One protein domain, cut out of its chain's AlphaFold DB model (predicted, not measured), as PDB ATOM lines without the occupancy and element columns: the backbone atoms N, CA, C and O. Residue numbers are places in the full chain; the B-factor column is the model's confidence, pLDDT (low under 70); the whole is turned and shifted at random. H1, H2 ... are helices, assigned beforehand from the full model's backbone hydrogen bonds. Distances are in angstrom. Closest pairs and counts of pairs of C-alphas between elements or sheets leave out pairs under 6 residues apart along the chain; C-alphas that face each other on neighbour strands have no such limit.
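Overview. This is residues 2 to 56 of the 59 residues of an uncharacterized protein of Fusobacterium nucleatum subsp. animalis ATCC 51191 (UniProt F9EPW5). Two short helical hairpins pack together into a small four-helix body: H1 and H2 make the first, H3 and H4 the second, with H1 packed on H3. The axes of H2, H3 and H4 point nearly along a common direction, with H3 running opposite to H2 and H4, while H1 slants across both H2 and H3, and the turns at Lys 26 and Leu 43 lie toward opposite ends of the body. The printed part has 55 residues with four named helices, in the order H1, H2, H3, H4, and no named strand; the class is all helix. It is compact, with a radius of gyration of the C-alphas of 9.7 A, and its rounded outline spans 26 by 19 by 18 A.

Along the chain. H1 takes residues 2 to 13, beginning at C-alpha 2 at (197.280, 164.665, 169.041), and is 16.9 A from first to last C-alpha. H2 follows with residues 15 to 24, 14.5 A long. H3, residues 29 to 41, is the longest helix, 18.2 A from C-alpha 29 at (183.730, 161.686, 164.072) to its last C-alpha. H4 takes residues 47 to 56, 15.4 A long, and ends at C-alpha 56 at (185.610, 161.023, 154.186).

Arrangement. The helix packing is part aligned, part crossed: of four touching pairs, two are at a shallow tilt. H1 touches H2 with residues 7 to 11 alone; the closest C-alphas are those of Tyr 11 and Thr 18, 5.3 A apart. This helical hairpin has a steep tilt of 43 degrees, opposite ways. H1 touches H3 with 19 pairs of C-alphas within 8 A, the closest those of Ala 4 and Ser 35 at 4.1 A. They run the same way at a steep tilt of 46 degrees. H2 and H3 are close but not clearly touching, the closest C-alphas being those of Leu 22 and Val 32 at 6.9 A. H3 touches H4 with residues 36 to 40 alone, closest at the C-alphas of Arg 40 and Lys 50, 5.2 A. This second helical hairpin has a shallow tilt of 4 degrees, opposite ways. H2 and H4 only just touch, with 3 pairs of C-alphas within 8 A, the closest those of Glu 23 and Leu 56 at 6.3 A; they run the same way at a shallow tilt of 18 degrees. H1 and H4 are apart. In H1, H2 and H3 every O i to N i+4 pair is within hydrogen-bond range; in H4 3 of 6 are, beside 6 of 7 O i to N i+3 pairs.

Size, cuts and confidence. The two C-alphas farthest apart are those of Lys 26 and Leu 43, 27.2 A. The printed part has no cut, and its three links, H1 to H2, H2 to H3 and H3 to H4, are tight. The mean pLDDT of the printed part is 91.2, and no printed residue is under 70.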
ATOM      1  N   ALA A   2     196.054 165.379 169.436       89.88
ATOM      2  CA  ALA A   2     197.280 164.665 169.041       89.88
ATOM      3  C   ALA A   2     197.059 163.642 167.905       89.88
ATOM      4  O   ALA A   2     197.777 163.665 166.909       89.88
ATOM      5  N   LYS A   3     195.991 162.833 167.995       90.31
ATOM      6  CA  LYS A   3     195.606 161.852 166.961       90.31
ATOM      7  C   LYS A   3     195.405 162.489 165.577       90.31
ATOM      8  O   LYS A   3     195.921 161.984 164.588       90.31
ATOM      9  N   ALA A   4     194.714 163.628 165.517       91.81
ATOM     10  CA  ALA A   4     194.435 164.322 164.261       91.81
ATOM     11  C   ALA A   4     195.685 164.930 163.616       91.81
ATOM     12  O   ALA A   4     195.818 164.957 162.395       91.81
ATOM     13  N   TRP A   5     196.620 165.411 164.436       92.25
ATOM     14  CA  TRP A   5     197.896 165.919 163.943       92.25
ATOM     15  C   TRP A   5     198.795 164.789 163.427       92.25
ATOM     16  O   TRP A   5     199.353 164.912 162.339       92.25
ATOM     17  N   LEU A   6     198.848 163.663 164.146       93.88
ATOM     18  CA  LEU A   6     199.538 162.456 163.687       93.88
ATOM     19  C   LEU A   6     198.994 161.994 162.330       93.88
ATOM     20  O   LEU A   6     199.767 161.835 161.392       93.88
ATOM     21  N   LEU A   7     197.669 161.866 162.199       91.81
ATOM     22  CA  LEU A   7     197.019 161.480 160.943       91.81
ATOM     23  C   LEU A   7     197.321 162.456 159.807       91.81
ATOM     24  O   LEU A   7     197.524 162.028 158.677       91.81
ATOM     25  N   SER A   8     197.430 163.753 160.099       92.00
ATOM     26  CA  SER A   8     197.844 164.732 159.096       92.00
ATOM     27  C   SER A   8     199.264 164.501 158.582       92.00
ATOM     28  O   SER A   8     199.515 164.709 157.398       92.00
ATOM     29  N   ILE A   9     200.192 164.076 159.438       92.94
ATOM     30  CA  ILE A   9     201.573 163.775 159.037       92.94
ATOM     31  C   ILE A   9     201.648 162.432 158.318       92.94
ATOM     32  O   ILE A   9     202.317 162.330 157.289       92.94
ATOM     33  N   CYS A  10     200.940 161.422 158.829       93.62
ATOM     34  CA  CYS A  10     200.805 160.126 158.175       93.62
ATOM     35  C   CYS A  10     200.223 160.293 156.776       93.62
ATOM     36  O   CYS A  10     200.760 159.713 155.845       93.62
ATOM     37  N   TYR A  11     199.232 161.166 156.587       92.44
ATOM     38  CA  TYR A  11     198.685 161.429 155.264       92.44
ATOM     39  C   TYR A  11     199.711 162.063 154.326       92.44
ATOM     40  O   TYR A  11     199.718 161.736 153.155       92.44
ATOM     41  N   VAL A  12     200.615 162.925 154.801       90.75
ATOM     42  CA  VAL A  12     201.665 163.505 153.942       90.75
ATOM     43  C   VAL A  12     202.691 162.452 153.502       90.75
ATOM     44  O   VAL A  12     203.140 162.492 152.359       90.75
ATOM     45  N   LYS A  13     203.069 161.522 154.391       91.06
ATOM     46  CA  LYS A  13     204.097 160.500 154.116       91.06
ATOM     47  C   LYS A  13     203.546 159.225 153.458       91.06
ATOM     48  O   LYS A  13     204.209 158.647 152.609       91.06
ATOM     49  N   PHE A  14     202.340 158.819 153.837       92.44
ATOM     50  CA  PHE A  14     201.685 157.546 153.515       92.44
ATOM     51  C   PHE A  14     200.215 157.790 153.138       92.44
ATOM     52  O   PHE A  14     199.279 157.381 153.830       92.44
ATOM     53  N   LYS A  15     200.015 158.510 152.032       89.38
ATOM     54  CA  LYS A  15     198.713 158.999 151.546       89.38
ATOM     55  C   LYS A  15     197.673 157.886 151.411       89.38
ATOM     56  O   LYS A  15     196.618 157.938 152.040       89.38
ATOM     57  N   ASN A  16     197.997 156.851 150.636       89.44
ATOM     58  CA  ASN A  16     197.067 155.767 150.310       89.44
ATOM     59  C   ASN A  16     196.677 154.934 151.536       89.44
ATOM     60  O   ASN A  16     195.508 154.590 151.704       89.44
ATOM     61  N   GLU A  17     197.640 154.614 152.398       91.56
ATOM     62  CA  GLU A  17     197.394 153.844 153.622       91.56
ATOM     63  C   GLU A  17     196.558 154.647 154.614       91.56
ATOM     64  O   GLU A  17     195.575 154.142 155.152       91.56
ATOM     65  N   THR A  18     196.888 155.930 154.791       92.50
ATOM     66  CA  THR A  18     196.150 156.817 155.693       92.50
ATOM     67  C   THR A  18     194.726 157.061 155.199       92.50
ATOM     68  O   THR A  18     193.802 157.098 156.007       92.50
ATOM     69  N   TYR A  19     194.519 157.177 153.885       91.69
ATOM     70  CA  TYR A  19     193.182 157.293 153.299       91.69
ATOM     71  C   TYR A  19     192.330 156.049 153.589       91.69
ATOM     72  O   TYR A  19     191.241 156.168 154.147       91.69
ATOM     73  N   LYS A  20     192.852 154.847 153.299       92.50
ATOM     74  CA  LYS A  20     192.166 153.575 153.604       92.50
ATOM     75  C   LYS A  20     191.889 153.415 155.098       92.50
ATOM     76  O   LYS A  20     190.842 152.900 155.488       92.50
ATOM     77  N   PHE A  21     192.818 153.867 155.938       92.44
ATOM     78  CA  PHE A  21     192.628 153.878 157.381       92.44
ATOM     79  C   PHE A  21     191.471 154.799 157.780       92.44
ATOM     80  O   PHE A  21     190.578 154.353 158.491       92.44
ATOM     81  N   LEU A  22     191.447 156.049 157.306       90.19
ATOM     82  CA  LEU A  22     190.382 157.015 157.609       90.19
ATOM     83  C   LEU A  22     189.007 156.567 157.089       90.19
ATOM     84  O   LEU A  22     187.998 156.840 157.736       90.19
ATOM     85  N   GLU A  23     188.961 155.833 155.980       89.88
ATOM     86  CA  GLU A  23     187.732 155.235 155.453       89.88
ATOM     87  C   GLU A  23     187.152 154.172 156.404       89.88
ATOM     88  O   GLU A  23     185.970 154.216 156.738       89.88
ATOM     89  N   LYS A  24     187.987 153.257 156.918       88.88
ATOM     90  CA  LYS A  24     187.552 152.120 157.759       88.88
ATOM     91  C   LYS A  24     187.704 152.333 159.268       88.88
ATOM     92  O   LYS A  24     187.496 151.405 160.051       88.88
ATOM     93  N   THR A  25     188.101 153.525 159.705       88.75
ATOM     94  CA  THR A  25     188.439 153.763 161.113       88.75
ATOM     95  C   THR A  25     187.214 153.754 162.031       88.75
ATOM     96  O   THR A  25     186.139 154.231 161.666       88.75
ATOM     97  N   LYS A  26     187.407 153.283 163.267       88.62
ATOM     98  CA  LYS A  26     186.440 153.391 164.375       88.62
ATOM     99  C   LYS A  26     186.695 154.611 165.273       88.62
ATOM    100  O   LYS A  26     186.190 154.666 166.388       88.62
ATOM    101  N   LEU A  27     187.535 155.552 164.828       88.81
ATOM    102  CA  LEU A  27     187.733 156.819 165.530       88.81
ATOM    103  C   LEU A  27     186.431 157.622 165.579       88.81
ATOM    104  O   LEU A  27     185.591 157.509 164.687       88.81
ATOM    105  N   ASP A  28     186.314 158.453 166.611       90.44
ATOM    106  CA  ASP A  28     185.217 159.399 166.763       90.44
ATOM    107  C   ASP A  28     185.178 160.396 165.597       90.44
ATOM    108  O   ASP A  28     186.217 160.814 165.066       90.44
ATOM    109  N   ASP A  29     183.967 160.806 165.221       91.56
ATOM    110  CA  ASP A  29     183.730 161.686 164.072       91.56
ATOM    111  C   ASP A  29     184.468 163.015 164.210       91.56
ATOM    112  O   ASP A  29     184.991 163.557 163.234       91.56
ATOM    113  N   TRP A  30     184.609 163.511 165.442       91.75
ATOM    114  CA  TRP A  30     185.375 164.716 165.726       91.75
ATOM    115  C   TRP A  30     186.857 164.550 165.369       91.75
ATOM    116  O   TRP A  30     187.428 165.409 164.691       91.75
ATOM    117  N   THR A  31     187.489 163.443 165.767       92.38
ATOM    118  CA  THR A  31     188.894 163.152 165.450       92.38
ATOM    119  C   THR A  31     189.097 162.969 163.951       92.38
ATOM    120  O   THR A  31     190.068 163.507 163.410       92.38
ATOM    121  N   VAL A  32     188.191 162.279 163.254       92.81
ATOM    122  CA  VAL A  32     188.248 162.127 161.789       92.81
ATOM    123  C   VAL A  32     188.133 163.489 161.107       92.81
ATOM    124  O   VAL A  32     189.022 163.882 160.349       92.81
ATOM    125  N   ASN A  33     187.118 164.274 161.459       93.88
ATOM    126  CA  ASN A  33     186.880 165.592 160.876       93.88
ATOM    127  C   ASN A  33     188.031 166.565 161.152       93.88
ATOM    128  O   ASN A  33     188.429 167.327 160.268       93.88
ATOM    129  N   LYS A  34     188.628 166.516 162.349       94.19
ATOM    130  CA  LYS A  34     189.817 167.314 162.670       94.19
ATOM    131  C   LYS A  34     191.064 166.864 161.928       94.19
ATOM    132  O   LYS A  34     191.881 167.712 161.575       94.19
ATOM    133  N   SER A  35     191.212 165.568 161.668       93.88
ATOM    134  CA  SER A  35     192.305 165.049 160.837       93.88
ATOM    135  C   SER A  35     192.178 165.586 159.415       93.88
ATOM    136  O   SER A  35     193.125 166.164 158.892       93.88
ATOM    137  N   ILE A  36     190.976 165.496 158.837       93.75
ATOM    138  CA  ILE A  36     190.653 166.023 157.506       93.75
ATOM    139  C   ILE A  36     190.921 167.529 157.438       93.75
ATOM    140  O   ILE A  36     191.560 167.994 156.495       93.75
ATOM    141  N   GLN A  37     190.498 168.294 158.450       93.81
ATOM    142  CA  GLN A  37     190.787 169.726 158.530       93.81
ATOM    143  C   GLN A  37     192.300 169.996 158.472       93.81
ATOM    144  O   GLN A  37     192.746 170.752 157.613       93.81
ATOM    145  N   LYS A  38     193.095 169.338 159.326       93.31
ATOM    146  CA  LYS A  38     194.554 169.535 159.373       93.31
ATOM    147  C   LYS A  38     195.254 169.129 158.076       93.31
ATOM    148  O   LYS A  38     196.165 169.822 157.626       93.31
ATOM    149  N   ILE A  39     194.801 168.045 157.445       93.19
ATOM    150  CA  ILE A  39     195.301 167.601 156.139       93.19
ATOM    151  C   ILE A  39     195.058 168.683 155.080       93.19
ATOM    152  O   ILE A  39     195.960 168.995 154.302       93.19
ATOM    153  N   ARG A  40     193.869 169.299 155.073       93.12
ATOM    154  CA  ARG A  40     193.516 170.364 154.120       93.12
ATOM    155  C   ARG A  40     194.228 171.689 154.397       93.12
ATOM    156  O   ARG A  40     194.540 172.408 153.448       93.12
ATOM    157  N   GLU A  41     194.527 171.992 155.656       91.62
ATOM    158  CA  GLU A  41     195.332 173.157 156.054       91.62
ATOM    159  C   GLU A  41     196.815 172.999 155.674       91.62
ATOM    160  O   GLU A  41     197.525 173.991 155.524       91.62
ATOM    161  N   SER A  42     197.292 171.771 155.452       89.06
ATOM    162  CA  SER A  42     198.671 171.528 155.033       89.06
ATOM    163  C   SER A  42     198.948 172.037 153.613       89.06
ATOM    164  O   SER A  42     198.197 171.775 152.670       89.06
ATOM    165  N   LEU A  43     200.081 172.722 153.434       88.12
ATOM    166  CA  LEU A  43     200.605 173.120 152.117       88.12
ATOM    167  C   LEU A  43     201.278 171.957 151.369       88.12
ATOM    168  O   LEU A  43     201.551 172.064 150.180       88.12
ATOM    169  N   ARG A  44     201.537 170.834 152.051       88.12
ATOM    170  CA  ARG A  44     202.260 169.664 151.512       88.12
ATOM    171  C   ARG A  44     201.349 168.675 150.770       88.12
ATOM    172  O   ARG A  44     201.788 167.586 150.412       88.12
ATOM    173  N   VAL A  45     200.078 169.029 150.599       88.75
ATOM    174  CA  VAL A  45     199.015 168.201 150.020       88.75
ATOM    175  C   VAL A  45     198.411 168.971 148.848       88.75
ATOM    176  O   VAL A  45     198.134 170.166 148.984       88.75
ATOM    177  N   THR A  46     198.226 168.324 147.695       90.00
ATOM    178  CA  THR A  46     197.713 169.002 146.491       90.00
ATOM    179  C   THR A  46     196.216 169.297 146.608       90.00
ATOM    180  O   THR A  46     195.519 168.726 147.444       90.00
ATOM    181  N   LYS A  47     195.688 170.200 145.770       88.25
ATOM    182  CA  LYS A  47     194.253 170.542 145.783       88.25
ATOM    183  C   LYS A  47     193.361 169.313 145.560       88.25
ATOM    184  O   LYS A  47     192.413 169.126 146.312       88.25
ATOM    185  N   GLU A  48     193.727 168.441 144.623       88.81
ATOM    186  CA  GLU A  48     192.993 167.202 144.333       88.81
ATOM    187  C   GLU A  48     192.914 166.279 145.557       88.81
ATOM    188  O   GLU A  48     191.874 165.705 145.870       88.81
ATOM    189  N   GLU A  49     194.009 166.152 146.305       88.88
ATOM    190  CA  GLU A  49     194.048 165.331 147.515       88.88
ATOM    191  C   GLU A  49     193.212 165.924 148.650       88.88
ATOM    192  O   GLU A  49     192.619 165.183 149.438       88.88
ATOM    193  N   LYS A  50     193.144 167.259 148.725       90.69
ATOM    194  CA  LYS A  50     192.285 167.974 149.677       90.69
ATOM    195  C   LYS A  50     190.804 167.773 149.381       90.69
ATOM    196  O   LYS A  50     190.006 167.826 150.315       90.69
ATOM    197  N   GLU A  51     190.439 167.577 148.119       91.12
ATOM    198  CA  GLU A  51     189.074 167.231 147.722       91.12
ATOM    199  C   GLU A  51     188.776 165.757 147.991       91.12
ATOM    200  O   GLU A  51     187.757 165.455 148.606       91.12
ATOM    201  N   LYS A  52     189.703 164.845 147.666       90.75
ATOM    202  CA  LYS A  52     189.552 163.408 147.962       90.75
ATOM    203  C   LYS A  52     189.291 163.144 149.443       90.75
ATOM    204  O   LYS A  52     188.353 162.435 149.790       90.75
ATOM    205  N   ILE A  53     190.083 163.743 150.334       90.81
ATOM    206  CA  ILE A  53     189.932 163.522 151.780       90.81
ATOM    207  C   ILE A  53     188.647 164.143 152.352       90.81
ATOM    208  O   ILE A  53     188.170 163.717 153.401       90.81
ATOM    209  N   LEU A  54     188.075 165.148 151.682       91.06
ATOM    210  CA  LEU A  54     186.851 165.807 152.137       91.06
ATOM    211  C   LEU A  54     185.641 164.868 152.074       91.06
ATOM    212  O   LEU A  54     184.748 164.985 152.908       91.06
ATOM    213  N   VAL A  55     185.643 163.916 151.135       91.00
ATOM    214  CA  VAL A  55     184.585 162.903 150.979       91.00
ATOM    215  C   VAL A  55     184.477 162.002 152.214       91.00
ATOM    216  O   VAL A  55     183.396 161.523 152.536       91.00
ATOM    217  N   LEU A  56     185.573 161.826 152.960       89.38
ATOM    218  CA  LEU A  56     185.610 161.023 154.186       89.38
ATOM    219  C   LEU A  56     185.079 161.763 155.426       89.38
ATOM    220  O   LEU A  56     185.122 161.218 156.532       89.38
TER     221      LEU A  56